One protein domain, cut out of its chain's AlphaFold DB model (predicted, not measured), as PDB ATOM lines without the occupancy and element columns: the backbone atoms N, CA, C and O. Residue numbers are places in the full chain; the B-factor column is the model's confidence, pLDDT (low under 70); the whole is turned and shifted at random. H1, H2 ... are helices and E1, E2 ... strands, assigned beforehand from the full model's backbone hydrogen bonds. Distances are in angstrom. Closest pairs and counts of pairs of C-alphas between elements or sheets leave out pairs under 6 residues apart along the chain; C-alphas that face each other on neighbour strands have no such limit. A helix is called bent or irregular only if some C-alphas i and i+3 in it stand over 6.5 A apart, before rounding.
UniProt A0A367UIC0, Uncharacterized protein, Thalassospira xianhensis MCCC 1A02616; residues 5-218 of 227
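This is residues 5 to 218 of the 227 residues of an uncharacterized protein of Thalassospira xianhensis MCCC 1A02616 (UniProt A0A367UIC0). A small twisted sheet, E1 E2 E6 E3, has helices H1 and H4 over one face and short H2 over part of the other; H7 crosses H4 on the side away from the sheet, and H8 packs on H1. Past one end of the sheet, H5 and H6 stand about perpendicular beyond the end of H4, and residues 154 to 159 stick out. The printed part has 214 residues, with eight named helices and six named strands in the order E1 H1 E2 H2 E3 E4 E5 E6 H3 H4 H5 H6 H7 H8, class mixed. The sheet is mixed; the whole is compact, with a radius of gyration of the C-alphas of 17.9 A and spans of 62 by 43 by 32 A.

Edge strand E1, residues 5 to 10, is parallel to E2, residues 48 to 55, with N 7 and O 50 within hydrogen-bond range at 2.9 A. With H1, residues 16 to 33, they form a strand-helix-strand unit, two parallel neighbours with a helix between, its crossover left-handed. E6, residues 96 to 101, is parallel to E2, N 53 and O 98 at 2.8 A, and antiparallel to edge strand E3, residues 72 to 74, N 99 and O 73 at 2.9 A. H1 lies over E1 and E2 at a height over the sheet of 9.0 A. H2, residues 57 to 62, is over E6 on the opposite face. E4, residues 80 to 82, and E5, residues 88 to 90, meet only at a point. H3, residues 102 to 109, is irregular, C-alphas 104 and 107 being 7.1 A apart, and only grazes the sheet with residues 102 to 104. The hub, H4, residues 116 to 141, is on the same face as H1 and forms a helical hairpin with H3, closest C-alphas Leu 108 and Leu 120, 6.6 A. H5, residues 146 to 154, touches H6, residues 162 to 176, closest C-alphas Val 149 and Val 164, 6.3 A. H7, residues 191 to 203, touches H4 at a steep tilt of 59 degrees, closest C-alphas His 129 and Ala 198, 5.0 A. H8, residues 206 to 217, touches H1 at a shallow tilt of 8 degrees, opposite ways, closest C-alphas Ile 24 and Leu 212, 6.2 A. Every O i to N i+4 pair is within hydrogen-bond range in H1, H2, H6, H7 and H8, against 19 of 22 in H4, 3 of 5 in H5 and 0 of 4 in H3, where 4 of 5 O i to N i+3 pairs are.

E1 begins at C-alpha 5 (-24.321, 59.733, -38.372), and H8 ends at C-alpha 217 (-53.567, 61.980, -33.226). H4 is 38.3 A long, H1 25.5 A, E2 21.9 A and H6 20.7 A.

The two farthest C-alphas, Gly 113 and Gly 157, are 61.7 A apart. The printed part has no cut; H1 to E2 and H6 to H7 are long links. Mean pLDDT of the printed part is 71.5, with residues 58 to 92 and 150 to 190 among those under 70.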
ATOM      1  N   ARG A   5     -23.201  59.106 -37.665       89.81
ATOM      2  CA  ARG A   5     -24.321  59.733 -38.372       89.81
ATOM      3  C   ARG A   5     -25.396  58.690 -38.625       89.81
ATOM      4  O   ARG A   5     -25.101  57.632 -39.174       89.81
ATOM      5  N   LEU A   6     -26.638  59.005 -38.268       90.31
ATOM      6  CA  LEU A   6     -27.785  58.199 -38.678       90.31
ATOM      7  C   LEU A   6     -28.281  58.661 -40.043       90.31
ATOM      8  O   LEU A   6     -28.474  59.857 -40.270       90.31
ATOM      9  N   ILE A   7     -28.504  57.707 -40.938       90.12
ATOM     10  CA  ILE A   7     -29.059  57.939 -42.268       90.12
ATOM     11  C   ILE A   7     -30.343  57.126 -42.371       90.12
ATOM     12  O   ILE A   7     -30.286  55.909 -42.535       90.12
ATOM     13  N   SER A   8     -31.500  57.784 -42.282       91.19
ATOM     14  CA  SER A   8     -32.779  57.111 -42.507       91.19
ATOM     15  C   SER A   8     -32.998  56.837 -43.997       91.19
ATOM     16  O   SER A   8     -32.662  57.653 -44.862       91.19
ATOM     17  N   ARG A   9     -33.564  55.673 -44.308       88.88
ATOM     18  CA  ARG A   9     -33.995  55.281 -45.653       88.88
ATOM     19  C   ARG A   9     -35.379  54.671 -45.568       88.88
ATOM     20  O   ARG A   9     -35.630  53.858 -44.693       88.88
ATOM     21  N   ARG A  10     -36.261  55.048 -46.487       86.00
ATOM     22  CA  ARG A  10     -37.594  54.455 -46.626       86.00
ATOM     23  C   ARG A  10     -37.613  53.558 -47.855       86.00
ATOM     24  O   ARG A  10     -36.959  53.879 -48.849       86.00
ATOM     25  N   VAL A  11     -38.389  52.483 -47.808       82.25
ATOM     26  CA  VAL A  11     -38.765  51.748 -49.025       82.25
ATOM     27  C   VAL A  11     -39.649  52.625 -49.924       82.25
ATOM     28  O   VAL A  11     -40.369  53.502 -49.445       82.25
ATOM     29  N   GLU A  12     -39.568  52.428 -51.242       77.50
ATOM     30  CA  GLU A  12     -40.176  53.341 -52.228       77.50
ATOM     31  C   GLU A  12     -41.713  53.300 -52.251       77.50
ATOM     32  O   GLU A  12     -42.348  54.266 -52.672       77.50
ATOM     33  N   SER A  13     -42.317  52.198 -51.799       84.00
ATOM     34  CA  SER A  13     -43.761  51.967 -51.875       84.00
ATOM     35  C   SER A  13     -44.362  51.741 -50.490       84.00
ATOM     36  O   SER A  13     -44.514  50.606 -50.046       84.00
ATOM     37  N   LEU A  14     -44.751  52.831 -49.830       87.00
ATOM     38  CA  LEU A  14     -45.516  52.808 -48.583       87.00
ATOM     39  C   LEU A  14     -46.961  53.244 -48.843       87.00
ATOM     40  O   LEU A  14     -47.202  54.190 -49.593       87.00
ATOM     41  N   ASP A  15     -47.923  52.575 -48.205       90.31
ATOM     42  CA  ASP A  15     -49.290  53.096 -48.132       90.31
ATOM     43  C   ASP A  15     -49.392  54.258 -47.126       90.31
ATOM     44  O   ASP A  15     -48.444  54.559 -46.400       90.31
ATOM     45  N   GLU A  16     -50.540  54.939 -47.094       88.69
ATOM     46  CA  GLU A  16     -50.739  56.140 -46.268       88.69
ATOM     47  C   GLU A  16     -50.460  55.898 -44.775       88.69
ATOM     48  O   GLU A  16     -49.903  56.761 -44.093       88.69
ATOM     49  N   ASP A  17     -50.818  54.720 -44.271       88.56
ATOM     50  CA  ASP A  17     -50.629  54.344 -42.875       88.56
ATOM     51  C   ASP A  17     -49.142  54.149 -42.561       88.56
ATOM     52  O   ASP A  17     -48.631  54.685 -41.574       88.56
ATOM     53  N   LEU A  18     -48.416  53.445 -43.431       88.94
ATOM     54  CA  LEU A  18     -46.978  53.261 -43.264       88.94
ATOM     55  C   LEU A  18     -46.184  54.553 -43.481       88.94
ATOM     56  O   LEU A  18     -45.145  54.727 -42.848       88.94
ATOM     57  N   VAL A  19     -46.662  55.480 -44.318       90.38
ATOM     58  CA  VAL A  19     -46.050  56.813 -44.456       90.38
ATOM     59  C   VAL A  19     -46.089  57.561 -43.123       90.38
ATOM     60  O   VAL A  19     -45.056  58.084 -42.705       90.38
ATOM     61  N   LYS A  20     -47.234  57.558 -42.426       87.38
ATOM     62  CA  LYS A  20     -47.370  58.194 -41.103       87.38
ATOM     63  C   LYS A  20     -46.419  57.571 -40.083       87.38
ATOM     64  O   LYS A  20     -45.716  58.287 -39.375       87.38
ATOM     65  N   LEU A  21     -46.355  56.240 -40.035       88.81
ATOM     66  CA  LEU A  21     -45.430  55.525 -39.149       88.81
ATOM     67  C   LEU A  21     -43.966  55.841 -39.472       88.81
ATOM     68  O   LEU A  21     -43.185  56.082 -38.556       88.81
ATOM     69  N   ALA A  22     -43.600  55.919 -40.752       90.56
ATOM     70  CA  ALA A  22     -42.249  56.286 -41.158       90.56
ATOM     71  C   ALA A  22     -41.878  57.712 -40.721       90.56
ATOM     72  O   ALA A  22     -40.773  57.929 -40.235       90.56
ATOM     73  N   GLU A  23     -42.790  58.681 -40.849       89.56
ATOM     74  CA  GLU A  23     -42.572  60.059 -40.380       89.56
ATOM     75  C   GLU A  23     -42.306  60.119 -38.871       89.56
ATOM     76  O   GLU A  23     -41.392  60.812 -38.426       89.56
ATOM     77  N   ILE A  24     -43.047  59.337 -38.090       88.88
ATOM     78  CA  ILE A  24     -42.857  59.208 -36.640       88.88
ATOM     79  C   ILE A  24     -41.491  58.590 -36.328       88.88
ATOM     80  O   ILE A  24     -40.744  59.143 -35.518       88.88
ATOM     81  N   CYS A  25     -41.132  57.482 -36.982       90.06
ATOM     82  CA  CYS A  25     -39.816  56.870 -36.807       90.06
ATOM     83  C   CYS A  25     -38.693  57.861 -37.143       90.06
ATOM     84  O   CYS A  25     -37.710  57.946 -36.414       90.06
ATOM     85  N   GLU A  26     -38.836  58.652 -38.207       91.62
ATOM     86  CA  GLU A  26     -37.837  59.655 -38.583       91.62
ATOM     87  C   GLU A  26     -37.695  60.786 -37.568       91.62
ATOM     88  O   GLU A  26     -36.577  61.262 -37.357       91.62
ATOM     89  N   LEU A  27     -38.779  61.202 -36.909       90.50
ATOM     90  CA  LEU A  27     -38.697  62.155 -35.801       90.50
ATOM     91  C   LEU A  27     -37.859  61.585 -34.652       90.50
ATOM     92  O   LEU A  27     -36.960  62.271 -34.159       90.50
ATOM     93  N   VAL A  28     -38.084  60.319 -34.282       91.00
ATOM     94  CA  VAL A  28     -37.285  59.633 -33.252       91.00
ATOM     95  C   VAL A  28     -35.824  59.515 -33.678       91.00
ATOM     96  O   VAL A  28     -34.940  59.904 -32.917       91.00
ATOM     97  N   ILE A  29     -35.554  59.061 -34.906       91.69
ATOM     98  CA  ILE A  29     -34.194  58.934 -35.457       91.69
ATOM     99  C   ILE A  29     -33.478  60.284 -35.439       91.69
ATOM    100  O   ILE A  29     -32.324  60.370 -35.027       91.69
ATOM    101  N   LYS A  30     -34.153  61.359 -35.857       90.94
ATOM    102  CA  LYS A  30     -33.582  62.709 -35.892       90.94
ATOM    103  C   LYS A  30     -33.283  63.239 -34.491       90.94
ATOM    104  O   LYS A  30     -32.229  63.843 -34.292       90.94
ATOM    105  N   ALA A  31     -34.185  63.022 -33.536       90.50
ATOM    106  CA  ALA A  31     -33.965  63.400 -32.145       90.50
ATOM    107  C   ALA A  31     -32.796  62.613 -31.534       90.50
ATOM    108  O   ALA A  31     -31.917  63.202 -30.904       90.50
ATOM    109  N   PHE A  32     -32.728  61.304 -31.789       90.25
ATOM    110  CA  PHE A  32     -31.636  60.453 -31.325       90.25
ATOM    111  C   PHE A  32     -30.294  60.856 -31.940       90.25
ATOM    112  O   PHE A  32     -29.313  61.015 -31.216       90.25
ATOM    113  N   ALA A  33     -30.264  61.134 -33.247       88.81
ATOM    114  CA  ALA A  33     -29.081  61.601 -33.969       88.81
ATOM    115  C   ALA A  33     -28.503  62.917 -33.411       88.81
ATOM    116  O   ALA A  33     -27.309  63.172 -33.546       88.81
ATOM    117  N   ALA A  34     -29.342  63.758 -32.797       86.62
ATOM    118  CA  ALA A  34     -28.934  65.012 -32.166       86.62
ATOM    119  C   ALA A  34     -28.475  64.846 -30.703       86.62
ATOM    120  O   ALA A  34     -28.024  65.816 -30.091       86.62
ATOM    121  N   SER A  35     -28.609  63.649 -30.130       85.81
ATOM    122  CA  SER A  35     -28.293  63.386 -28.728       85.81
ATOM    123  C   SER A  35     -26.794  63.173 -28.486       85.81
ATOM    124  O   SER A  35     -26.033  62.812 -29.385       85.81
ATOM    125  N   ALA A  36     -26.361  63.372 -27.239       79.56
ATOM    126  CA  ALA A  36     -24.967  63.168 -26.843       79.56
ATOM    127  C   ALA A  36     -24.510  61.702 -26.982       79.56
ATOM    128  O   ALA A  36     -23.319  61.466 -27.186       79.56
ATOM    129  N   GLU A  37     -25.449  60.751 -26.939       80.06
ATOM    130  CA  GLU A  37     -25.219  59.307 -27.092       80.06
ATOM    131  C   GLU A  37     -24.582  58.935 -28.441       80.06
ATOM    132  O   GLU A  37     -23.947  57.894 -28.566       80.06
ATOM    133  N   MET A  38     -24.703  59.810 -29.443       77.25
ATOM    134  CA  MET A  38     -24.134  59.637 -30.787       77.25
ATOM    135  C   MET A  38     -22.647  60.008 -30.887       77.25
ATOM    136  O   MET A  38     -22.033  59.907 -31.957       77.25
ATOM    137  N   SER A  39     -22.058  60.465 -29.782       73.06
ATOM    138  CA  SER A  39     -20.629  60.758 -29.700       73.06
ATOM    139  C   SER A  39     -19.844  59.452 -29.636       73.06
ATOM    140  O   SER A  39     -20.051  58.641 -28.737       73.06
ATOM    141  N   LEU A  40     -18.912  59.257 -30.569       66.69
ATOM    142  CA  LEU A  40     -18.060  58.073 -30.559       66.69
ATOM    143  C   LEU A  40     -17.029  58.133 -29.424       66.69
ATOM    144  O   LEU A  40     -16.485  59.209 -29.150       66.69
ATOM    145  N   PRO A  41     -16.692  56.987 -28.803       63.22
ATOM    146  CA  PRO A  41     -15.544  56.902 -27.912       63.22
ATOM    147  C   PRO A  41     -14.244  57.184 -28.676       63.22
ATOM    148  O   PRO A  41     -14.149  56.969 -29.884       63.22
ATOM    149  N   GLU A  42     -13.198  57.603 -27.954       66.00
ATOM    150  CA  GLU A  42     -11.902  58.030 -28.520       66.00
ATOM    151  C   GLU A  42     -11.216  56.988 -29.426       66.00
ATOM    152  O   GLU A  42     -10.310  57.329 -30.181       66.00
ATOM    153  N   ARG A  43     -11.636  55.720 -29.354       66.25
ATOM    154  CA  ARG A  43     -11.055  54.594 -30.098       66.25
ATOM    155  C   ARG A  43     -11.472  54.517 -31.567       66.25
ATOM    156  O   ARG A  43     -10.857  53.754 -32.301       66.25
ATOM    157  N   VAL A  44     -12.487  55.270 -31.995       77.94
ATOM    158  CA  VAL A  44     -12.913  55.308 -33.400       77.94
ATOM    159  C   VAL A  44     -12.378  56.586 -34.042       77.94
ATOM    160  O   VAL A  44     -12.809  57.693 -33.721       77.94
ATOM    161  N   ASP A  45     -11.417  56.451 -34.952       79.38
ATOM    162  CA  ASP A  45     -10.715  57.573 -35.596       79.38
ATOM    163  C   ASP A  45     -11.387  58.066 -36.891       79.38
ATOM    164  O   ASP A  45     -10.986  59.085 -37.461       79.38
ATOM    165  N   LYS A  46     -12.452  57.381 -37.322       80.25
ATOM    166  CA  LYS A  46     -13.268  57.718 -38.492       80.25
ATOM    167  C   LYS A  46     -14.702  58.080 -38.109       80.25
ATOM    168  O   LYS A  46     -15.232  57.645 -37.092       80.25
ATOM    169  N   SER A  47     -15.356  58.881 -38.949       86.00
ATOM    170  CA  SER A  47     -16.815  59.024 -38.864       86.00
ATOM    171  C   SER A  47     -17.473  57.757 -39.396       86.00
ATOM    172  O   SER A  47     -16.993  57.189 -40.378       86.00
ATOM    173  N   VAL A  48     -18.554  57.326 -38.753       86.62
ATOM    174  CA  VAL A  48     -19.256  56.088 -39.098       86.62
ATOM    175  C   VAL A  48     -20.708  56.409 -39.421       86.62
ATOM    176  O   VAL A  48     -21.348  57.180 -38.711       86.62
ATOM    177  N   ASP A  49     -21.224  55.820 -40.493       90.81
ATOM    178  CA  ASP A  49     -22.625  55.954 -40.876       90.81
ATOM    179  C   ASP A  49     -23.385  54.697 -40.460       90.81
ATOM    180  O   ASP A  49     -22.956  53.590 -40.788       90.81
ATOM    181  N   VAL A  50     -24.515  54.884 -39.777       88.81
ATOM    182  CA  VAL A  50     -25.496  53.834 -39.485       88.81
ATOM    183  C   VAL A  50     -26.742  54.112 -40.318       88.81
ATOM    184  O   VAL A  50     -27.358  55.175 -40.210       88.81
ATOM    185  N   TYR A  51     -27.104  53.163 -41.171       89.00
ATOM    186  CA  TYR A  51     -28.269  53.247 -42.040       89.00
ATOM    187  C   TYR A  51     -29.473  52.641 -41.333       89.00
ATOM    188  O   TYR A  51     -29.470  51.458 -41.014       89.00
ATOM    189  N   VAL A  52     -30.501  53.453 -41.095       89.38
ATOM    190  CA  VAL A  52     -31.755  53.011 -40.483       89.38
ATOM    191  C   VAL A  52     -32.799  52.856 -41.581       89.38
ATOM    192  O   VAL A  52     -33.256  53.843 -42.160       89.38
ATOM    193  N   HIS A  53     -33.156  51.621 -41.900       88.31
ATOM    194  CA  HIS A  53     -34.082  51.272 -42.969       88.31
ATOM    195  C   HIS A  53     -35.495  51.103 -42.414       88.31
ATOM    196  O   HIS A  53     -35.752  50.219 -41.607       88.31
ATOM    197  N   LEU A  54     -36.412  51.949 -42.867       88.38
ATOM    198  CA  LEU A  54     -37.838  51.904 -42.572       88.38
ATOM    199  C   LEU A  54     -38.533  51.105 -43.677       88.38
ATOM    200  O   LEU A  54     -38.691  51.589 -44.804       88.38
ATOM    201  N   ALA A  55     -38.892  49.868 -43.361       82.94
ATOM    202  CA  ALA A  55     -39.262  48.839 -44.323       82.94
ATOM    203  C   ALA A  55     -40.603  48.174 -43.993       82.94
ATOM    204  O   ALA A  55     -41.151  48.386 -42.911       82.94
ATOM    205  N   THR A  56     -41.144  47.380 -44.922       82.12
ATOM    206  CA  THR A  56     -42.303  46.518 -44.644       82.12
ATOM    207  C   THR A  56     -41.846  45.116 -44.248       82.12
ATOM    208  O   THR A  56     -40.672  44.769 -44.408       82.12
ATOM    209  N   GLY A  57     -42.770  44.278 -43.765       71.00
ATOM    210  CA  GLY A  57     -42.462  42.897 -43.408       71.00
ATOM    211  C   GLY A  57     -41.863  42.109 -44.572       71.00
ATOM    212  O   GLY A  57     -40.963  41.307 -44.353       71.00
ATOM    213  N   THR A  58     -42.271  42.404 -45.812       69.62
ATOM    214  CA  THR A  58     -41.750  41.718 -47.008       69.62
ATOM    215  C   THR A  58     -40.280  42.051 -47.267       69.62
ATOM    216  O   THR A  58     -39.485  41.157 -47.562       69.62
ATOM    217  N   GLU A  59     -39.871  43.319 -47.155       67.38
ATOM    218  CA  GLU A  59     -38.450  43.646 -47.293       67.38
ATOM    219  C   GLU A  59     -37.636  43.135 -46.100       67.38
ATOM    220  O   GLU A  59     -36.536  42.637 -46.315       67.38
ATOM    221  N   CYS A  60     -38.192  43.136 -44.882       64.94
ATOM    222  CA  CYS A  60     -37.545  42.524 -43.717       64.94
ATOM    223  C   CYS A  60     -37.281  41.022 -43.908       64.94
ATOM    224  O   CYS A  60     -36.176  40.569 -43.615       64.94
ATOM    225  N   THR A  61     -38.232  40.266 -44.471       61.75
ATOM    226  CA  THR A  61     -38.020  38.846 -44.806       61.75
ATOM    227  C   THR A  61     -36.965  38.643 -45.892       61.75
ATOM    228  O   THR A  61     -36.226  37.668 -45.844       61.75
ATOM    229  N   ASN A  62     -36.836  39.577 -46.843       56.75
ATOM    230  CA  ASN A  62     -35.802  39.514 -47.886       56.75
ATOM    231  C   ASN A  62     -34.389  39.819 -47.360       56.75
ATOM    232  O   ASN A  62     -33.415  39.588 -48.073       56.75
ATOM    233  N   TRP A  63     -34.270  40.359 -46.146       57.16
ATOM    234  CA  TRP A  63     -32.994  40.582 -45.458       57.16
ATOM    235  C   TRP A  63     -32.694  39.501 -44.422       57.16
ATOM    236  O   TRP A  63     -31.881  39.719 -43.522       57.16
ATOM    237  N   ASP A  64     -33.377  38.360 -44.538       57.00
ATOM    238  CA  ASP A  64     -33.325  37.243 -43.605       57.00
ATOM    239  C   ASP A  64     -33.608  37.671 -42.159       57.00
ATOM    240  O   ASP A  64     -33.152  37.021 -41.239       57.00
ATOM    241  N   VAL A  65     -34.343  38.757 -41.897       53.12
ATOM    242  CA  VAL A  65     -34.698  39.138 -40.518       53.12
ATOM    243  C   VAL A  65     -35.850  38.237 -40.042       53.12
ATOM    244  O   VAL A  65     -36.827  38.102 -40.779       53.12
ATOM    245  N   PRO A  66     -35.809  37.629 -38.833       49.72
ATOM    246  CA  PRO A  66     -36.883  36.752 -38.372       49.72
ATOM    247  C   PRO A  66     -38.203  37.504 -38.280       49.72
ATOM    248  O   PRO A  66     -38.234  38.616 -37.752       49.72
ATOM    249  N   GLU A  67     -39.289  36.856 -38.700       42.47
ATOM    250  CA  GLU A  67     -40.656  37.389 -38.603       42.47
ATOM    251  C   GLU A  67     -41.027  37.804 -37.160       42.47
ATOM    252  O   GLU A  67     -41.822  38.723 -36.971       42.47
ATOM    253  N   ASP A  68     -40.396  37.173 -36.157       39.81
ATOM    254  CA  ASP A  68     -40.622  37.392 -34.720       39.81
ATOM    255  C   ASP A  68     -39.714  38.459 -34.088       39.81
ATOM    256  O   ASP A  68     -39.884  38.807 -32.915       39.81
ATOM    257  N   ALA A  69     -38.712  38.974 -34.813       47.09
ATOM    258  CA  ALA A  69     -38.116  40.233 -34.391       47.09
ATOM    259  C   ALA A  69     -39.265  41.244 -34.409       47.09
ATOM    260  O   ALA A  69     -40.006  41.291 -35.387       47.09
ATOM    261  N   LEU A  70     -39.443  42.061 -33.370       40.72
ATOM    262  CA  LEU A  70     -40.539  43.047 -33.277       40.72
ATOM    263  C   LEU A  70     -40.508  44.121 -34.391       40.72
ATOM    264  O   LEU A  70     -41.182  45.142 -34.294       40.72
ATOM    265  N   GLY A  71     -39.721  43.895 -35.439       40.88
ATOM    266  CA  GLY A  71     -39.452  44.736 -36.578       40.88
ATOM    267  C   GLY A  71     -38.022  45.234 -36.630       40.88
ATOM    268  O   GLY A  71     -37.701  46.020 -37.503       40.88
ATOM    269  N   PHE A  72     -37.180  44.824 -35.694       49.06
ATOM    270  CA  PHE A  72     -36.010  45.587 -35.305       49.06
ATOM    271  C   PHE A  72     -34.786  44.672 -35.333       49.06
ATOM    272  O   PHE A  72     -34.792  43.611 -34.708       49.06
ATOM    273  N   HIS A  73     -33.794  45.013 -36.161       56.16
ATOM    274  CA  HIS A  73     -32.558  44.237 -36.254       56.16
ATOM    275  C   HIS A  73     -31.383  45.110 -36.671       56.16
ATOM    276  O   HIS A  73     -31.335  45.603 -37.800       56.16
ATOM    277  N   ALA A  74     -30.397  45.244 -35.793       51.97
ATOM    278  CA  ALA A  74     -29.048  45.600 -36.192       51.97
ATOM    279  C   ALA A  74     -28.339  44.360 -36.767       51.97
ATOM    280  O   ALA A  74     -28.208  43.352 -36.069       51.97
ATOM    281  N   ILE A  75     -27.817  44.430 -38.001       53.62
ATOM    282  CA  ILE A  75     -27.018  43.332 -38.603       53.62
ATOM    283  C   ILE A  75     -25.818  42.979 -37.704       53.62
ATOM    284  O   ILE A  75     -25.400  41.827 -37.592       53.62
ATOM    285  N   SER A  76     -25.309  43.969 -36.972       49.31
ATOM    286  CA  SER A  76     -24.255  43.819 -35.971       49.31
ATOM    287  C   SER A  76     -24.633  42.964 -34.748       49.31
ATOM    288  O   SER A  76     -23.766  42.653 -33.938       49.31
ATOM    289  N   SER A  77     -25.891  42.552 -34.580       49.56
ATOM    290  CA  SER A  77     -26.307  41.679 -33.470       49.56
ATOM    291  C   SER A  77     -25.925  40.204 -33.677       49.56
ATOM    292  O   SER A  77     -25.960  39.427 -32.721       49.56
ATOM    293  N   SER A  78     -25.451  39.812 -34.873       46.78
ATOM    294  CA  SER A  78     -24.949  38.458 -35.184       46.78
ATOM    295  C   SER A  78     -25.940  37.346 -34.798       46.78
ATOM    296  O   SER A  78     -25.643  36.481 -33.971       46.78
ATOM    297  N   ARG A  79     -27.153  37.382 -35.365       44.69
ATOM    298  CA  ARG A  79     -28.168  36.344 -35.124       44.69
ATOM    299  C   ARG A  79     -27.882  35.094 -35.966       44.69
ATOM    300  O   ARG A  79     -27.499  35.195 -37.128       44.69
ATOM    301  N   ARG A  80     -28.064  33.922 -35.350       44.75
ATOM    302  CA  ARG A  80     -28.031  32.602 -35.994       44.75
ATOM    303  C   ARG A  80     -29.333  32.386 -36.765       44.75
ATOM    304  O   ARG A  80     -30.400  32.449 -36.155       44.75
ATOM    305  N   TYR A  81     -29.231  32.073 -38.051       43.72
ATOM    306  CA  TYR A  81     -30.347  31.572 -38.850       43.72
ATOM    307  C   TYR A  81     -30.178  30.066 -39.030       43.72
ATOM    308  O   TYR A  81     -29.193  29.619 -39.616       43.72
ATOM    309  N   ASP A  82     -31.098  29.285 -38.462       37.50
ATOM    310  CA  ASP A  82     -31.174  27.851 -38.742       37.50
ATOM    311  C   ASP A  82     -31.820  27.691 -40.125       37.50
ATOM    312  O   ASP A  82     -33.028  27.876 -40.280       37.50
ATOM    313  N   SER A  83     -31.011  27.393 -41.142       40.56
ATOM    314  CA  SER A  83     -31.520  26.841 -42.398       40.56
ATOM    315  C   SER A  83     -31.786  25.341 -42.214       40.56
ATOM    316  O   SER A  83     -31.136  24.683 -41.400       40.56
ATOM    317  N   GLU A  84     -32.744  24.778 -42.960       43.03
ATOM    318  CA  GLU A  84     -33.052  23.333 -42.935       43.03
ATOM    319  C   GLU A  84     -31.866  22.447 -43.382       43.03
ATOM    320  O   GLU A  84     -31.927  21.225 -43.249       43.03
ATOM    321  N   GLU A  85     -30.782  23.050 -43.883       41.31
ATOM    322  CA  GLU A  85     -29.614  22.379 -44.451       41.31
ATOM    323  C   GLU A  85     -28.316  22.642 -43.663       41.31
ATOM    324  O   GLU A  85     -27.290  22.860 -44.282       41.31
ATOM    325  N   ASP A  86     -28.307  22.631 -42.322       40.34
ATOM    326  CA  ASP A  86     -27.084  22.630 -41.469       40.34
ATOM    327  C   ASP A  86     -26.004  23.713 -41.773       40.34
ATOM    328  O   ASP A  86     -24.911  23.697 -41.197       40.34
ATOM    329  N   GLU A  87     -26.282  24.684 -42.645       41.03
ATOM    330  CA  GLU A  87     -25.361  25.737 -43.048       41.03
ATOM    331  C   GLU A  87     -25.642  26.988 -42.218       41.03
ATOM    332  O   GLU A  87     -26.732  27.569 -42.241       41.03
ATOM    333  N   TYR A  88     -24.633  27.376 -41.438       48.59
ATOM    334  CA  TYR A  88     -24.645  28.567 -40.604       48.59
ATOM    335  C   TYR A  88     -24.537  29.817 -41.479       48.59
ATOM    336  O   TYR A  88     -23.479  30.082 -42.049       48.59
ATOM    337  N   TYR A  89     -25.591  30.629 -41.513       46.69
ATOM    338  CA  TYR A  89     -25.543  31.953 -42.128       46.69
ATOM    339  C   TYR A  89     -25.438  33.018 -41.039       46.69
ATOM    340  O   TYR A  89     -26.300  33.126 -40.164       46.69
ATOM    341  N   VAL A  90     -24.363  33.806 -41.086       52.91
ATOM    342  CA  VAL A  90     -24.309  35.087 -40.385       52.91
ATOM    343  C   VAL A  90     -24.587  36.165 -41.416       52.91
ATOM    344  O   VAL A  90     -23.866  36.266 -42.409       52.91
ATOM    345  N   ASN A  91     -25.622  36.967 -41.180       57.34
ATOM    346  CA  ASN A  91     -25.868  38.138 -42.004       57.34
ATOM    347  C   ASN A  91     -24.688  39.112 -41.841       57.34
ATOM    348  O   ASN A  91     -24.358  39.538 -40.732       57.34
ATOM    349  N   THR A  92     -24.013  39.401 -42.949       64.06
ATOM    350  CA  THR A  92     -22.891  40.335 -43.019       64.06
ATOM    351  C   THR A  92     -23.267  41.449 -43.976       64.06
ATOM    352  O   THR A  92     -23.949  41.234 -44.973       64.06
ATOM    353  N   SER A  93     -22.847  42.667 -43.651       72.12
ATOM    354  CA  SER A  93     -23.082  43.836 -44.487       72.12
ATOM    355  C   SER A  93     -21.826  44.683 -44.543       72.12
ATOM    356  O   SER A  93     -21.119  44.845 -43.545       72.12
ATOM    357  N   GLU A  94     -21.589  45.267 -45.717       79.19
ATOM    358  CA  GLU A  94     -20.561  46.282 -45.968       79.19
ATOM    359  C   GLU A  94     -20.877  47.615 -45.258       79.19
ATOM    360  O   GLU A  94     -20.170  48.613 -45.424       79.19
ATOM    361  N   ARG A  95     -21.994  47.691 -44.523       83.94
ATOM    362  CA  ARG A  95     -22.484  48.884 -43.831       83.94
ATOM    363  C   ARG A  95     -22.990  48.530 -42.436       83.94
ATOM    364  O   ARG A  95     -23.364  47.398 -42.151       83.94
ATOM    365  N   HIS A  96     -23.042  49.537 -41.566       83.31
ATOM    366  CA  HIS A  96     -23.782  49.432 -40.309       83.31
ATOM    367  C   HIS A  96     -25.249  49.694 -40.604       83.31
ATOM    368  O   HIS A  96     -25.601  50.803 -41.007       83.31
ATOM    369  N   GLU A  97     -26.092  48.681 -40.455       83.25
ATOM    370  CA  GLU A  97     -27.498  48.760 -40.845       83.25
ATOM    371  C   GLU A  97     -28.404  48.301 -39.707       83.25
ATOM    372  O   GLU A  97     -28.126  47.313 -39.024       83.25
ATOM    373  N   VAL A  98     -29.484  49.056 -39.528       83.62
ATOM    374  CA  VAL A  98     -30.579  48.806 -38.600       83.62
ATOM    375  C   VAL A  98     -31.863  48.780 -39.415       83.62
ATOM    376  O   VAL A  98     -32.135  49.721 -40.158       83.62
ATOM    377  N   PHE A  99     -32.667  47.736 -39.274       81.81
ATOM    378  CA  PHE A  99     -33.961  47.624 -39.947       81.81
ATOM    379  C   PHE A  99     -35.101  47.847 -38.968       81.81
ATOM    380  O   PHE A  99     -35.021  47.385 -37.837       81.81
ATOM    381  N   ILE A 100     -36.136  48.551 -39.425       82.00
ATOM    382  CA  ILE A 100     -37.356  48.906 -38.701       82.00
ATOM    383  C   ILE A 100     -38.560  48.471 -39.554       82.00
ATOM    384  O   ILE A 100     -38.839  49.073 -40.593       82.00
ATOM    385  N   ASN A 101     -39.294  47.447 -39.126       84.25
ATOM    386  CA  ASN A 101     -40.517  46.981 -39.770       84.25
ATOM    387  C   ASN A 101     -41.678  47.881 -39.351       84.25
ATOM    388  O   ASN A 101     -42.198  47.802 -38.234       84.25
ATOM    389  N   LEU A 102     -42.124  48.715 -40.279       85.88
ATOM    390  CA  LEU A 102     -43.244  49.620 -40.069       85.88
ATOM    391  C   LEU A 102     -44.570  48.866 -39.900       85.88
ATOM    392  O   LEU A 102     -45.471  49.357 -39.223       85.88
ATOM    393  N   GLU A 103     -44.709  47.661 -40.464       85.06
ATOM    394  CA  GLU A 103     -45.949  46.887 -40.352       85.06
ATOM    395  C   GLU A 103     -46.219  46.418 -38.926       85.06
ATOM    396  O   GLU A 103     -47.380  46.376 -38.509       85.06
ATOM    397  N   ALA A 104     -45.158  46.185 -38.146       79.62
ATOM    398  CA  ALA A 104     -45.271  45.902 -36.721       79.62
ATOM    399  C   ALA A 104     -45.974  47.049 -35.974       79.62
ATOM    400  O   ALA A 104     -46.714  46.794 -35.028       79.62
ATOM    401  N   GLY A 105     -45.833  48.298 -36.436       80.25
ATOM    402  CA  GLY A 105     -46.464  49.484 -35.852       80.25
ATOM    403  C   GLY A 105     -47.903  49.751 -36.307       80.25
ATOM    404  O   GLY A 105     -48.586  50.573 -35.697       80.25
ATOM    405  N   ARG A 106     -48.427  49.062 -37.336       84.62
ATOM    406  CA  ARG A 106     -49.782  49.334 -37.877       84.62
ATOM    407  C   ARG A 106     -50.884  49.222 -36.833       84.62
ATOM    408  O   ARG A 106     -51.874  49.952 -36.890       84.62
ATOM    409  N   HIS A 107     -50.718  48.319 -35.871       79.06
ATOM    410  CA  HIS A 107     -51.697  48.146 -34.807       79.06
ATOM    411  C   HIS A 107     -51.860  49.414 -33.953       79.06
ATOM    412  O   HIS A 107     -52.937  49.601 -33.398       79.06
ATOM    413  N   LEU A 108     -50.860  50.303 -33.890       79.38
ATOM    414  CA  LEU A 108     -50.882  51.549 -33.110       79.38
ATOM    415  C   LEU A 108     -51.766  52.638 -33.728       79.38
ATOM    416  O   LEU A 108     -52.346  53.438 -32.997       79.38
ATOM    417  N   LEU A 109     -51.917  52.650 -35.057       78.38
ATOM    418  CA  LEU A 109     -52.709  53.662 -35.770       78.38
ATOM    419  C   LEU A 109     -54.205  53.568 -35.455       78.38
ATOM    420  O   LEU A 109     -54.910  54.572 -35.428       78.38
ATOM    421  N   ASN A 110     -54.684  52.349 -35.196       73.62
ATOM    422  CA  ASN A 110     -56.098  52.061 -34.949       73.62
ATOM    423  C   ASN A 110     -56.403  51.786 -33.470       73.62
ATOM    424  O   ASN A 110     -57.549  51.498 -33.110       73.62
ATOM    425  N   ARG A 111     -55.389  51.839 -32.602       71.00
ATOM    426  CA  ARG A 111     -55.537  51.545 -31.178       71.00
ATOM    427  C   ARG A 111     -55.986  52.794 -30.436       71.00
ATOM    428  O   ARG A 111     -55.571  53.910 -30.724       71.00
ATOM    429  N   SER A 112     -56.871  52.594 -29.472       68.06
ATOM    430  CA  SER A 112     -57.339  53.637 -28.565       68.06
ATOM    431  C   SER A 112     -57.470  53.063 -27.161       68.06
ATOM    432  O   SER A 112     -57.568  51.848 -26.976       68.06
ATOM    433  N   GLY A 113     -57.465  53.941 -26.160       67.00
ATOM    434  CA  GLY A 113     -57.608  53.559 -24.759       67.00
ATOM    435  C   GLY A 113     -56.298  53.607 -23.969       67.00
ATOM    436  O   GLY A 113     -55.278  54.074 -24.472       67.00
ATOM    437  N   PRO A 114     -56.327  53.153 -22.705       64.94
ATOM    438  CA  PRO A 114     -55.310  53.489 -21.706       64.94
ATOM    439  C   PRO A 114     -53.939  52.838 -21.936       64.94
ATOM    440  O   PRO A 114     -52.979  53.238 -21.294       64.94
ATOM    441  N   TRP A 115     -53.845  51.847 -22.826       70.56
ATOM    442  CA  TRP A 115     -52.604  51.111 -23.112       70.56
ATOM    443  C   TRP A 115     -51.844  51.640 -24.327       70.56
ATOM    444  O   TRP A 115     -50.699  51.263 -24.536       70.56
ATOM    445  N   LEU A 116     -52.467  52.526 -25.108       72.62
ATOM    446  CA  LEU A 116     -51.887  53.065 -26.333       72.62
ATOM    447  C   LEU A 116     -50.548  53.769 -26.085       72.62
ATOM    448  O   LEU A 116     -49.630  53.616 -26.877       72.62
ATOM    449  N   GLU A 117     -50.440  54.503 -24.977       71.44
ATOM    450  CA  GLU A 117     -49.201  55.166 -24.560       71.44
ATOM    451  C   GLU A 117     -48.068  54.163 -24.334       71.44
ATOM    452  O   GLU A 117     -46.985  54.337 -24.879       71.44
ATOM    453  N   CYS A 118     -48.340  53.081 -23.601       74.75
ATOM    454  CA  CYS A 118     -47.355  52.039 -23.323       74.75
ATOM    455  C   CYS A 118     -46.944  51.276 -24.589       74.75
ATOM    456  O   CYS A 118     -45.767  50.979 -24.766       74.75
ATOM    457  N   ASP A 119     -47.902  50.961 -25.465       78.56
ATOM    458  CA  ASP A 119     -47.625  50.247 -26.716       78.56
ATOM    459  C   ASP A 119     -46.822  51.128 -27.691       78.56
ATOM    460  O   ASP A 119     -45.889  50.655 -28.339       78.56
ATOM    461  N   LEU A 120     -47.152  52.423 -27.761       78.56
ATOM    462  CA  LEU A 120     -46.431  53.400 -28.571       78.56
ATOM    463  C   LEU A 120     -45.014  53.635 -28.040       78.56
ATOM    464  O   LEU A 120     -44.072  53.653 -28.825       78.56
ATOM    465  N   GLU A 121     -44.854  53.792 -26.725       82.00
ATOM    466  CA  GLU A 121     -43.539  53.899 -26.090       82.00
ATOM    467  C   GLU A 121     -42.699  52.661 -26.399       82.00
ATOM    468  O   GLU A 121     -41.589  52.792 -26.908       82.00
ATOM    469  N   ALA A 122     -43.239  51.464 -26.155       81.56
ATOM    470  CA  ALA A 122     -42.530  50.218 -26.408       81.56
ATOM    471  C   ALA A 122     -42.080  50.109 -27.870       81.56
ATOM    472  O   ALA A 122     -40.939  49.740 -28.120       81.56
ATOM    473  N   TRP A 123     -42.938  50.480 -28.825       83.88
ATOM    474  CA  TRP A 123     -42.603  50.444 -30.249       83.88
ATOM    475  C   TRP A 123     -41.630  51.540 -30.697       83.88
ATOM    476  O   TRP A 123     -40.913  51.353 -31.671       83.88
ATOM    477  N   LEU A 124     -41.588  52.694 -30.030       85.75
ATOM    478  CA  LEU A 124     -40.652  53.763 -30.393       85.75
ATOM    479  C   LEU A 124     -39.290  53.613 -29.721       85.75
ATOM    480  O   LEU A 124     -38.293  54.029 -30.306       85.75
ATOM    481  N   VAL A 125     -39.238  53.008 -28.532       86.81
ATOM    482  CA  VAL A 125     -38.005  52.667 -27.799       86.81
ATOM    483  C   VAL A 125     -37.159  51.641 -28.552       86.81
ATOM    484  O   VAL A 125     -35.935  51.656 -28.437       86.81
ATOM    485  N   THR A 126     -37.762  50.789 -29.376       82.88
ATOM    486  CA  THR A 126     -36.997  49.821 -30.175       82.88
ATOM    487  C   THR A 126     -36.060  50.490 -31.188       82.88
ATOM    488  O   THR A 126     -35.016  49.936 -31.513       82.88
ATOM    489  N   ILE A 127     -36.365  51.705 -31.661       87.12
ATOM    490  CA  ILE A 127     -35.477  52.449 -32.569       87.12
ATOM    491  C   ILE A 127     -34.126  52.752 -31.890       87.12
ATOM    492  O   ILE A 127     -33.097  52.303 -32.401       87.12
ATOM    493  N   PRO A 128     -34.069  53.487 -30.760       89.00
ATOM    494  CA  PRO A 128     -32.815  53.708 -30.054       89.00
ATOM    495  C   PRO A 128     -32.199  52.409 -29.522       89.00
ATOM    496  O   PRO A 128     -30.977  52.331 -29.482       89.00
ATOM    497  N   HIS A 129     -32.992  51.385 -29.179       86.38
ATOM    498  CA  HIS A 129     -32.482  50.061 -28.794       86.38
ATOM    499  C   HIS A 129     -31.570  49.468 -29.881       86.38
ATOM    500  O   HIS A 129     -30.399  49.187 -29.628       86.38
ATOM    501  N   GLU A 130     -32.055  49.349 -31.120       84.38
ATOM    502  CA  GLU A 130     -31.244  48.784 -32.206       84.38
ATOM    503  C   GLU A 130     -30.069  49.676 -32.597       84.38
ATOM    504  O   GLU A 130     -28.987  49.194 -32.942       84.38
ATOM    505  N   VAL A 131     -30.251  50.997 -32.534       86.62
ATOM    506  CA  VAL A 131     -29.137  51.915 -32.777       86.62
ATOM    507  C   VAL A 131     -28.068  51.745 -31.696       86.62
ATOM    508  O   VAL A 131     -26.885  51.761 -32.029       86.62
ATOM    509  N   PHE A 132     -28.432  51.517 -30.431       85.75
ATOM    510  CA  PHE A 132     -27.459  51.226 -29.381       85.75
ATOM    511  C   PHE A 132     -26.683  49.936 -29.646       85.75
ATOM    512  O   PHE A 132     -25.464  49.950 -29.472       85.75
ATOM    513  N   HIS A 133     -27.322  48.880 -30.160       80.50
ATOM    514  CA  HIS A 133     -26.607  47.680 -30.620       80.50
ATOM    515  C   HIS A 133     -25.574  47.996 -31.708       80.50
ATOM    516  O   HIS A 133     -24.434  47.528 -31.648       80.50
ATOM    517  N   ALA A 134     -25.931  48.831 -32.688       82.56
ATOM    518  CA  ALA A 134     -24.990  49.274 -33.718       82.56
ATOM    519  C   ALA A 134     -23.839  50.115 -33.130       82.56
ATOM    520  O   ALA A 134     -22.680  49.934 -33.507       82.56
ATOM    521  N   LEU A 135     -24.129  51.009 -32.180       82.75
ATOM    522  CA  LEU A 135     -23.117  51.830 -31.507       82.75
ATOM    523  C   LEU A 135     -22.139  50.987 -30.684       82.75
ATOM    524  O   LEU A 135     -20.935  51.241 -30.740       82.75
ATOM    525  N   GLU A 136     -22.625  49.979 -29.956       79.38
ATOM    526  CA  GLU A 136     -21.758  49.057 -29.218       79.38
ATOM    527  C   GLU A 136     -20.840  48.285 -30.155       79.38
ATOM    528  O   GLU A 136     -19.634  48.232 -29.922       79.38
ATOM    529  N   TRP A 137     -21.371  47.769 -31.263       79.38
ATOM    530  CA  TRP A 137     -20.549  47.112 -32.273       79.38
ATOM    531  C   TRP A 137     -19.459  48.035 -32.816       79.38
ATOM    532  O   TRP A 137     -18.288  47.657 -32.879       79.38
ATOM    533  N   ILE A 138     -19.819  49.262 -33.197       81.88
ATOM    534  CA  ILE A 138     -18.872  50.261 -33.707       81.88
ATOM    535  C   ILE A 138     -17.786  50.553 -32.667       81.88
ATOM    536  O   ILE A 138     -16.605  50.607 -33.007       81.88
ATOM    537  N   GLN A 139     -18.164  50.713 -31.401       78.62
ATOM    538  CA  GLN A 139     -17.222  50.941 -30.314       78.62
ATOM    539  C   GLN A 139     -16.268  49.757 -30.127       78.62
ATOM    540  O   GLN A 139     -15.055  49.954 -30.033       78.62
ATOM    541  N   GLU A 140     -16.805  48.541 -30.071       75.25
ATOM    542  CA  GLU A 140     -16.026  47.340 -29.791       75.25
ATOM    543  C   GLU A 140     -15.103  46.974 -30.950       75.25
ATOM    544  O   GLU A 140     -13.993  46.514 -30.711       75.25
ATOM    545  N   THR A 141     -15.509  47.229 -32.194       74.81
ATOM    546  CA  THR A 141     -14.731  46.886 -33.395       74.81
ATOM    547  C   THR A 141     -13.816  48.003 -33.892       74.81
ATOM    548  O   THR A 141     -13.065  47.798 -34.844       74.81
ATOM    549  N   GLY A 142     -13.870  49.199 -33.298       77.00
ATOM    550  CA  GLY A 142     -13.184  50.375 -33.847       77.00
ATOM    551  C   GLY A 142     -13.827  50.896 -35.144       77.00
ATOM    552  O   GLY A 142     -13.167  51.530 -35.966       77.00
ATOM    553  N   GLY A 143     -15.117  50.617 -35.349       79.44
ATOM    554  CA  GLY A 143     -15.903  51.051 -36.500       79.44
ATOM    555  C   GLY A 143     -15.782  50.166 -37.736       79.44
ATOM    556  O   GLY A 143     -16.115  50.629 -38.832       79.44
ATOM    557  N   LEU A 144     -15.312  48.927 -37.589       80.50
ATOM    558  CA  LEU A 144     -15.363  47.935 -38.662       80.50
ATOM    559  C   LEU A 144     -16.804  47.474 -38.875       80.50
ATOM    560  O   LEU A 144     -17.555  47.242 -37.929       80.50
ATOM    561  N   THR A 145     -17.194  47.351 -40.132       81.69
ATOM    562  CA  THR A 145     -18.488  46.800 -40.537       81.69
ATOM    563  C   THR A 145     -18.552  45.299 -40.241       81.69
ATOM    564  O   THR A 145     -17.504  44.664 -40.077       81.69
ATOM    565  N   PRO A 146     -19.757  44.708 -40.162       75.75
ATOM    566  CA  PRO A 146     -19.892  43.262 -40.052       75.75
ATOM    567  C   PRO A 146     -19.079  42.518 -41.118       75.75
ATOM    568  O   PRO A 146     -18.273  41.667 -40.760       75.75
ATOM    569  N   ASP A 147     -19.184  42.893 -42.395       76.00
ATOM    570  CA  ASP A 147     -18.415  42.248 -43.469       76.00
ATOM    571  C   ASP A 147     -16.894  42.355 -43.262       76.00
ATOM    572  O   ASP A 147     -16.199  41.349 -43.347       76.00
ATOM    573  N   GLU A 148     -16.365  43.518 -42.865       77.31
ATOM    574  CA  GLU A 148     -14.926  43.679 -42.585       77.31
ATOM    575  C   GLU A 148     -14.439  42.775 -41.438       77.31
ATOM    576  O   GLU A 148     -13.345  42.207 -41.510       77.31
ATOM    577  N   VAL A 149     -15.241  42.623 -40.376       73.06
ATOM    578  CA  VAL A 149     -14.927  41.721 -39.258       73.06
ATOM    579  C   VAL A 149     -14.923  40.271 -39.737       73.06
ATOM    580  O   VAL A 149     -13.993  39.533 -39.425       73.06
ATOM    581  N   TYR A 150     -15.912  39.860 -40.531       68.62
ATOM    582  CA  TYR A 150     -15.997  38.491 -41.045       68.62
ATOM    583  C   TYR A 150     -14.974  38.182 -42.143       68.62
ATOM    584  O   TYR A 150     -14.438  37.079 -42.166       68.62
ATOM    585  N   ALA A 151     -14.624  39.129 -43.008       68.88
ATOM    586  CA  ALA A 151     -13.591  38.951 -44.025       68.88
ATOM    587  C   ALA A 151     -12.215  38.688 -43.392       68.88
ATOM    588  O   ALA A 151     -11.460  37.841 -43.874       68.88
ATOM    589  N   ALA A 152     -11.922  39.326 -42.251       66.06
ATOM    590  CA  ALA A 152     -10.713  39.056 -41.474       66.06
ATOM    591  C   ALA A 152     -10.640  37.606 -40.946       66.06
ATOM    592  O   ALA A 152      -9.543  37.112 -40.682       66.06
ATOM    593  N   ARG A 153     -11.780  36.895 -40.855       60.50
ATOM    594  CA  ARG A 153     -11.840  35.469 -40.490       60.50
ATOM    595  C   ARG A 153     -11.235  34.547 -41.549       60.50
ATOM    596  O   ARG A 153     -10.757  33.471 -41.206       60.50
ATOM    597  N   VAL A 154     -11.289  34.947 -42.821       53.56
ATOM    598  CA  VAL A 154     -10.982  34.092 -43.985       53.56
ATOM    599  C   VAL A 154      -9.505  34.174 -44.401       53.56
ATOM    600  O   VAL A 154      -9.019  33.343 -45.166       53.56
ATOM    601  N   THR A 155      -8.745  35.138 -43.875       53.12
ATOM    602  CA  THR A 155      -7.294  35.222 -44.087       53.12
ATOM    603  C   THR A 155      -6.542  34.210 -43.218       53.12
ATOM    604  O   THR A 155      -6.218  34.475 -42.061       53.12
ATOM    605  N   ASP A 156      -6.250  33.044 -43.795       43.38
ATOM    606  CA  ASP A 156      -5.317  32.059 -43.241       43.38
ATOM    607  C   ASP A 156      -3.909  32.669 -43.113       43.38
ATOM    608  O   ASP A 156      -3.246  32.944 -44.116       43.38
ATOM    609  N   GLY A 157      -3.419  32.826 -41.879       49.16
ATOM    610  CA  GLY A 157      -1.980  32.927 -41.601       49.16
ATOM    611  C   GLY A 157      -1.485  34.147 -40.824       49.16
ATOM    612  O   GLY A 157      -0.360  34.086 -40.334       49.16
ATOM    613  N   ASP A 158      -2.293  35.190 -40.641       48.25
ATOM    614  CA  ASP A 158      -1.912  36.356 -39.834       48.25
ATOM    615  C   ASP A 158      -2.692  36.377 -38.510       48.25
ATOM    616  O   ASP A 158      -3.899  36.139 -38.481       48.25
ATOM    617  N   GLU A 159      -2.010  36.641 -37.390       53.47
ATOM    618  CA  GLU A 159      -2.665  36.906 -36.105       53.47
ATOM    619  C   GLU A 159      -3.625  38.091 -36.277       53.47
ATOM    620  O   GLU A 159      -3.204  39.195 -36.631       53.47
ATOM    621  N   TRP A 160      -4.926  37.881 -36.058       57.00
ATOM    622  CA  TRP A 160      -5.890  38.966 -36.229       57.00
ATOM    623  C   TRP A 160      -5.628  40.055 -35.187       57.00
ATOM    624  O   TRP A 160      -5.201  39.734 -34.070       57.00
ATOM    625  N   PRO A 161      -5.972  41.325 -35.475       59.81
ATOM    626  CA  PRO A 161      -6.029  42.343 -34.439       59.81
ATOM    627  C   PRO A 161      -6.807  41.801 -33.236       59.81
ATOM    628  O   PRO A 161      -7.884  41.223 -33.401       59.81
ATOM    629  N   GLU A 162      -6.259  41.960 -32.029       63.91
ATOM    630  CA  GLU A 162      -6.802  41.351 -30.804       63.91
ATOM    631  C   GLU A 162      -8.302  41.642 -30.641       63.91
ATOM    632  O   GLU A 162      -9.073  40.767 -30.262       63.91
ATOM    633  N   VAL A 163      -8.728  42.839 -31.044       58.38
ATOM    634  CA  VAL A 163     -10.125  43.280 -31.084       58.38
ATOM    635  C   VAL A 163     -11.010  42.386 -31.969       58.38
ATOM    636  O   VAL A 163     -12.042  41.905 -31.508       58.38
ATOM    637  N   VAL A 164     -10.585  42.098 -33.201       62.41
ATOM    638  CA  VAL A 164     -11.318  41.260 -34.167       62.41
ATOM    639  C   VAL A 164     -11.364  39.803 -33.697       62.41
ATOM    640  O   VAL A 164     -12.431  39.191 -33.689       62.41
ATOM    641  N   SER A 165     -10.238  39.276 -33.196       61.66
ATOM    642  CA  SER A 165     -10.167  37.946 -32.561       61.66
ATOM    643  C   SER A 165     -11.156  37.797 -31.411       61.66
ATOM    644  O   SER A 165     -11.799  36.761 -31.256       61.66
ATOM    645  N   LYS A 166     -11.258  38.821 -30.567       63.78
ATOM    646  CA  LYS A 166     -12.060  38.793 -29.349       63.78
ATOM    647  C   LYS A 166     -13.560  38.886 -29.721       63.78
ATOM    648  O   LYS A 166     -14.334  38.094 -29.187       63.78
ATOM    649  N   VAL A 167     -13.952  39.734 -30.685       64.12
ATOM    650  CA  VAL A 167     -15.341  39.827 -31.203       64.12
ATOM    651  C   VAL A 167     -15.785  38.512 -31.844       64.12
ATOM    652  O   VAL A 167     -16.821  37.961 -31.479       64.12
ATOM    653  N   LEU A 168     -14.975  37.955 -32.745       62.94
ATOM    654  CA  LEU A 168     -15.317  36.713 -33.440       62.94
ATOM    655  C   LEU A 168     -15.375  35.505 -32.498       62.94
ATOM    656  O   LEU A 168     -16.274  34.686 -32.646       62.94
ATOM    657  N   ARG A 169     -14.528  35.433 -31.460       65.12
ATOM    658  CA  ARG A 169     -14.660  34.413 -30.399       65.12
ATOM    659  C   ARG A 169     -15.965  34.539 -29.621       65.12
ATOM    660  O   ARG A 169     -16.547  33.524 -29.258       65.12
ATOM    661  N   ALA A 170     -16.417  35.759 -29.337       62.06
ATOM    662  CA  ALA A 170     -17.696  35.967 -28.664       62.06
ATOM    663  C   ALA A 170     -18.868  35.528 -29.550       62.06
ATOM    664  O   ALA A 170     -19.813  34.919 -29.050       62.06
ATOM    665  N   ILE A 171     -18.785  35.785 -30.858       59.75
ATOM    666  CA  ILE A 171     -19.778  35.312 -31.823       59.75
ATOM    667  C   ILE A 171     -19.746  33.783 -31.927       59.75
ATOM    668  O   ILE A 171     -20.779  33.149 -31.741       59.75
ATOM    669  N   ASP A 172     -18.574  33.176 -32.117       61.22
ATOM    670  CA  ASP A 172     -18.417  31.718 -32.192       61.22
ATOM    671  C   ASP A 172     -18.931  31.033 -30.917       61.22
ATOM    672  O   ASP A 172     -19.693  30.073 -30.992       61.22
ATOM    673  N   LYS A 173     -18.645  31.588 -29.732       60.47
ATOM    674  CA  LYS A 173     -19.175  31.084 -28.456       60.47
ATOM    675  C   LYS A 173     -20.705  31.177 -28.368       60.47
ATOM    676  O   LYS A 173     -21.334  30.315 -27.755       60.47
ATOM    677  N   ARG A 174     -21.332  32.207 -28.948       57.66
ATOM    678  CA  ARG A 174     -22.805  32.307 -29.031       57.66
ATOM    679  C   ARG A 174     -23.370  31.248 -29.981       57.66
ATOM    680  O   ARG A 174     -24.363  30.604 -29.642       57.66
ATOM    681  N   LEU A 175     -22.706  31.032 -31.118       54.50
ATOM    682  CA  LEU A 175     -23.080  30.026 -32.116       54.50
ATOM    683  C   LEU A 175     -22.984  28.597 -31.551       54.50
ATOM    684  O   LEU A 175     -23.933  27.823 -31.697       54.50
ATOM    685  N   GLU A 176     -21.895  28.275 -30.844       57.91
ATOM    686  CA  GLU A 176     -21.642  26.970 -30.212       57.91
ATOM    687  C   GLU A 176     -22.659  26.624 -29.113       57.91
ATOM    688  O   GLU A 176     -23.038  25.464 -28.961       57.91
ATOM    689  N   ASN A 177     -23.141  27.621 -28.364       56.44
ATOM    690  CA  ASN A 177     -24.082  27.403 -27.262       56.44
ATOM    691  C   ASN A 177     -25.553  27.302 -27.702       56.44
ATOM    692  O   ASN A 177     -26.426  27.142 -26.850       56.44
ATOM    693  N   GLY A 178     -25.852  27.410 -29.004       48.00
ATOM    694  CA  GLY A 178     -27.224  27.318 -29.518       48.00
ATOM    695  C   GLY A 178     -28.180  28.375 -28.951       48.00
ATOM    696  O   GLY A 178     -29.392  28.173 -28.963       48.00
ATOM    697  N   GLN A 179     -27.660  29.487 -28.421       46.56
ATOM    698  CA  GLN A 179     -28.492  30.547 -27.862       46.56
ATOM    699  C   GLN A 179     -29.137  31.351 -28.997       46.56
ATOM    700  O   GLN A 179     -28.464  32.104 -29.694       46.56
ATOM    701  N   GLN A 180     -30.454  31.189 -29.162       48.03
ATOM    702  CA  GLN A 180     -31.264  31.913 -30.152       48.03
ATOM    703  C   GLN A 180     -31.686  33.333 -29.698       48.03
ATOM    704  O   GLN A 180     -32.103  34.119 -30.548       48.03
ATOM    705  N   SER A 181     -31.542  33.697 -28.411       39.09
ATOM    706  CA  SER A 181     -31.726  35.075 -27.891       39.09
ATOM    707  C   SER A 181     -31.435  35.190 -26.376       39.09
ATOM    708  O   SER A 181     -32.080  34.489 -25.599       39.09
ATOM    709  N   GLY A 182     -30.524  36.105 -25.986       32.72
ATOM    710  CA  GLY A 182     -30.307  36.718 -24.647       32.72
ATOM    711  C   GLY A 182     -29.966  35.826 -23.423       32.72
ATOM    712  O   GLY A 182     -30.214  34.625 -23.423       32.72
ATOM    713  N   PRO A 183     -29.498  36.392 -22.288       38.16
ATOM    714  CA  PRO A 183     -28.355  37.278 -22.061       38.16
ATOM    715  C   PRO A 183     -27.219  36.550 -21.289       38.16
ATOM    716  O   PRO A 183     -27.470  35.799 -20.352       38.16
ATOM    717  N   SER A 184     -25.945  36.793 -21.618       38.25
ATOM    718  CA  SER A 184     -24.887  37.039 -20.617       38.25
ATOM    719  C   SER A 184     -23.552  37.403 -21.270       38.25
ATOM    720  O   SER A 184     -23.196  36.982 -22.370       38.25
ATOM    721  N   SER A 185     -22.869  38.275 -20.546       40.75
ATOM    722  CA  SER A 185     -21.643  39.009 -20.815       40.75
ATOM    723  C   SER A 185     -20.451  38.178 -21.279       40.75
ATOM    724  O   SER A 185     -19.944  37.377 -20.499       40.75
ATOM    725  N   GLU A 186     -19.895  38.531 -22.442       43.06
ATOM    726  CA  GLU A 186     -18.432  38.668 -22.610       43.06
ATOM    727  C   GLU A 186     -18.015  39.877 -23.482       43.06
ATOM    728  O   GLU A 186     -16.822  40.183 -23.525       43.06
ATOM    729  N   PHE A 187     -18.944  40.602 -24.138       43.34
ATOM    730  CA  PHE A 187     -18.556  41.604 -25.152       43.34
ATOM    731  C   PHE A 187     -19.450  42.835 -25.382       43.34
ATOM    732  O   PHE A 187     -19.174  43.601 -26.292       43.34
ATOM    733  N   GLY A 188     -20.498  43.055 -24.597       51.03
ATOM    734  CA  GLY A 188     -21.385  44.211 -24.775       51.03
ATOM    735  C   GLY A 188     -22.327  44.354 -23.591       51.03
ATOM    736  O   GLY A 188     -22.313  43.501 -22.689       51.03
ATOM    737  N   ALA A 189     -23.129  45.414 -23.582       56.16
ATOM    738  CA  ALA A 189     -24.270  45.498 -22.689       56.16
ATOM    739  C   ALA A 189     -25.189  44.291 -22.930       56.16
ATOM    740  O   ALA A 189     -25.322  43.772 -24.037       56.16
ATOM    741  N   THR A 190     -25.803  43.783 -21.866       68.69
ATOM    742  CA  THR A 190     -26.864  42.788 -22.025       68.69
ATOM    743  C   THR A 190     -28.054  43.433 -22.735       68.69
ATOM    744  O   THR A 190     -28.237  44.642 -22.615       68.69
ATOM    745  N   GLU A 191     -28.899  42.635 -23.397       73.38
ATOM    746  CA  GLU A 191     -30.170  43.115 -23.972       73.38
ATOM    747  C   GLU A 191     -30.951  43.986 -22.978       73.38
ATOM    748  O   GLU A 191     -31.383  45.079 -23.318       73.38
ATOM    749  N   ASP A 192     -31.008  43.579 -21.705       74.38
ATOM    750  CA  ASP A 192     -31.659  44.354 -20.640       74.38
ATOM    751  C   ASP A 192     -31.021  45.737 -20.398       74.38
ATOM    752  O   ASP A 192     -31.713  46.693 -20.061       74.38
ATOM    753  N   ILE A 193     -29.696  45.862 -20.547       78.19
ATOM    754  CA  ILE A 193     -28.987  47.139 -20.376       78.19
ATOM    755  C   ILE A 193     -29.210  48.030 -21.604       78.19
ATOM    756  O   ILE A 193     -29.397  49.236 -21.438       78.19
ATOM    757  N   ILE A 194     -29.204  47.458 -22.813       80.88
ATOM    758  CA  ILE A 194     -29.516  48.182 -24.056       80.88
ATOM    759  C   ILE A 194     -30.954  48.696 -24.023       80.88
ATOM    760  O   ILE A 194     -31.188  49.887 -24.236       80.88
ATOM    761  N   GLU A 195     -31.895  47.830 -23.659       83.69
ATOM    762  CA  GLU A 195     -33.305  48.162 -23.472       83.69
ATOM    763  C   GLU A 195     -33.477  49.273 -22.433       83.69
ATOM    764  O   GLU A 195     -34.158  50.267 -22.692       83.69
ATOM    765  N   GLN A 196     -32.821  49.165 -21.273       84.62
ATOM    766  CA  GLN A 196     -32.910  50.201 -20.245       84.62
ATOM    767  C   GLN A 196     -32.320  51.535 -20.722       84.62
ATOM    768  O   GLN A 196     -32.942  52.571 -20.506       84.62
ATOM    769  N   ARG A 197     -31.176  51.538 -21.425       88.38
ATOM    770  CA  ARG A 197     -30.611  52.762 -22.028       88.38
ATOM    771  C   ARG A 197     -31.569  53.400 -23.027       88.38
ATOM    772  O   ARG A 197     -31.735  54.618 -23.015       88.38
ATOM    773  N   ALA A 198     -32.190  52.593 -23.885       89.00
ATOM    774  CA  ALA A 198     -33.168  53.051 -24.865       89.00
ATOM    775  C   ALA A 198     -34.376  53.712 -24.189       89.00
ATOM    776  O   ALA A 198     -34.775  54.814 -24.578       89.00
ATOM    777  N   ARG A 199     -34.895  53.090 -23.124       88.12
ATOM    778  CA  ARG A 199     -35.990  53.635 -22.308       88.12
ATOM    779  C   ARG A 199     -35.601  54.916 -21.592       88.12
ATOM    780  O   ARG A 199     -36.319  55.904 -21.704       88.12
ATOM    781  N   ASP A 200     -34.463  54.929 -20.904       89.44
ATOM    782  CA  ASP A 200     -33.980  56.097 -20.163       89.44
ATOM    783  C   ASP A 200     -33.784  57.296 -21.096       89.44
ATOM    784  O   ASP A 200     -34.196  58.416 -20.776       89.44
ATOM    785  N   TRP A 201     -33.212  57.059 -22.281       91.19
ATOM    786  CA  TRP A 201     -33.089  58.088 -23.304       91.19
ATOM    787  C   TRP A 201     -34.462  58.613 -23.732       91.19
ATOM    788  O   TRP A 201     -34.663  59.831 -23.723       91.19
ATOM    789  N   PHE A 202     -35.396  57.717 -24.077       87.81
ATOM    790  CA  PHE A 202     -36.716  58.072 -24.602       87.81
ATOM    791  C   PHE A 202     -37.571  58.825 -23.573       87.81
ATOM    792  O   PHE A 202     -38.146  59.863 -23.897       87.81
ATOM    793  N   LEU A 203     -37.587  58.376 -22.313       84.06
ATOM    794  CA  LEU A 203     -38.289  59.040 -21.205       84.06
ATOM    795  C   LEU A 203     -37.741  60.448 -20.922       84.06
ATOM    796  O   LEU A 203     -38.479  61.332 -20.469       84.06
ATOM    797  N   GLY A 204     -36.463  60.678 -21.236       85.44
ATOM    798  CA  GLY A 204     -35.837  61.997 -21.217       85.44
ATOM    799  C   GLY A 204     -36.312  62.948 -22.327       85.44
ATOM    800  O   GLY A 204     -36.093  64.153 -22.208       85.44
ATOM    801  N   GLN A 205     -36.984  62.458 -23.379       85.88
ATOM    802  CA  GLN A 205     -37.407  63.246 -24.549       85.88
ATOM    803  C   GLN A 205     -38.869  63.729 -24.467       85.88
ATOM    804  O   GLN A 205     -39.670  63.496 -25.372       85.88
ATOM    805  N   GLN A 206     -39.240  64.439 -23.399       77.50
ATOM    806  CA  GLN A 206     -40.628  64.895 -23.182       77.50
ATOM    807  C   GLN A 206     -41.199  65.735 -24.348       77.50
ATOM    808  O   GLN A 206     -42.359  65.568 -24.723       77.50
ATOM    809  N   ASP A 207     -40.384  66.595 -24.967       81.81
ATOM    810  CA  ASP A 207     -40.811  67.414 -26.112       81.81
ATOM    811  C   ASP A 207     -41.069  66.571 -27.373       81.81
ATOM    812  O   ASP A 207     -42.038  66.811 -28.096       81.81
ATOM    813  N   LEU A 208     -40.235  65.549 -27.609       84.44
ATOM    814  CA  LEU A 208     -40.395  64.612 -28.723       84.44
ATOM    815  C   LEU A 208     -41.699  63.832 -28.575       84.44
ATOM    816  O   LEU A 208     -42.467  63.734 -29.523       84.44
ATOM    817  N   VAL A 209     -41.982  63.321 -27.378       77.56
ATOM    818  CA  VAL A 209     -43.230  62.607 -27.073       77.56
ATOM    819  C   VAL A 209     -44.451  63.454 -27.437       77.56
ATOM    820  O   VAL A 209     -45.362  62.971 -28.111       77.56
ATOM    821  N   ALA A 210     -44.463  64.731 -27.048       75.31
ATOM    822  CA  ALA A 210     -45.565  65.631 -27.373       75.31
ATOM    823  C   ALA A 210     -45.716  65.851 -28.894       75.31
ATOM    824  O   ALA A 210     -46.836  65.921 -29.407       75.31
ATOM    825  N   GLU A 211     -44.603  65.945 -29.630       82.19
ATOM    826  CA  GLU A 211     -44.593  66.056 -31.094       82.19
ATOM    827  C   GLU A 211     -45.096  64.774 -31.782       82.19
ATOM    828  O   GLU A 211     -45.883  64.843 -32.731       82.19
ATOM    829  N   LEU A 212     -44.722  63.605 -31.265       81.94
ATOM    830  CA  LEU A 212     -45.162  62.303 -31.765       81.94
ATOM    831  C   LEU A 212     -46.667  62.104 -31.574       81.94
ATOM    832  O   LEU A 212     -47.367  61.752 -32.524       81.94
ATOM    833  N   CYS A 213     -47.195  62.404 -30.383       72.38
ATOM    834  CA  CYS A 213     -48.635  62.357 -30.121       72.38
ATOM    835  C   CYS A 213     -49.413  63.312 -31.039       72.38
ATOM    836  O   CYS A 213     -50.481  62.958 -31.543       72.38
ATOM    837  N   ALA A 214     -48.874  64.507 -31.302       75.00
ATOM    838  CA  ALA A 214     -49.486  65.452 -32.231       75.00
ATOM    839  C   ALA A 214     -49.502  64.923 -33.673       75.00
ATOM    840  O   ALA A 214     -50.493  65.114 -34.377       75.00
ATOM    841  N   THR A 215     -48.434  64.241 -34.091       76.94
ATOM    842  CA  THR A 215     -48.310  63.638 -35.426       76.94
ATOM    843  C   THR A 215     -49.278  62.467 -35.606       76.94
ATOM    844  O   THR A 215     -49.936  62.368 -36.637       76.94
ATOM    845  N   LEU A 216     -49.437  61.620 -34.583       72.12
ATOM    846  CA  LEU A 216     -50.336  60.462 -34.620       72.12
ATOM    847  C   LEU A 216     -51.821  60.826 -34.521       72.12
ATOM    848  O   LEU A 216     -52.647  60.235 -35.214       72.12
ATOM    849  N   TYR A 217     -52.173  61.773 -33.647       73.81
ATOM    850  CA  TYR A 217     -53.567  61.980 -33.226       73.81
ATOM    851  C   TYR A 217     -54.099  63.393 -33.485       73.81
ATOM    852  O   TYR A 217     -55.247  63.694 -33.155       73.81
ATOM    853  N   GLY A 218     -53.294  64.281 -34.073       65.81
ATOM    854  CA  GLY A 218     -53.728  65.603 -34.528       65.81
ATOM    855  C   GLY A 218     -54.044  66.624 -33.426       65.81
ATOM    856  O   GLY A 218     -54.478  67.726 -33.751       65.81
TER     857      GLY A 218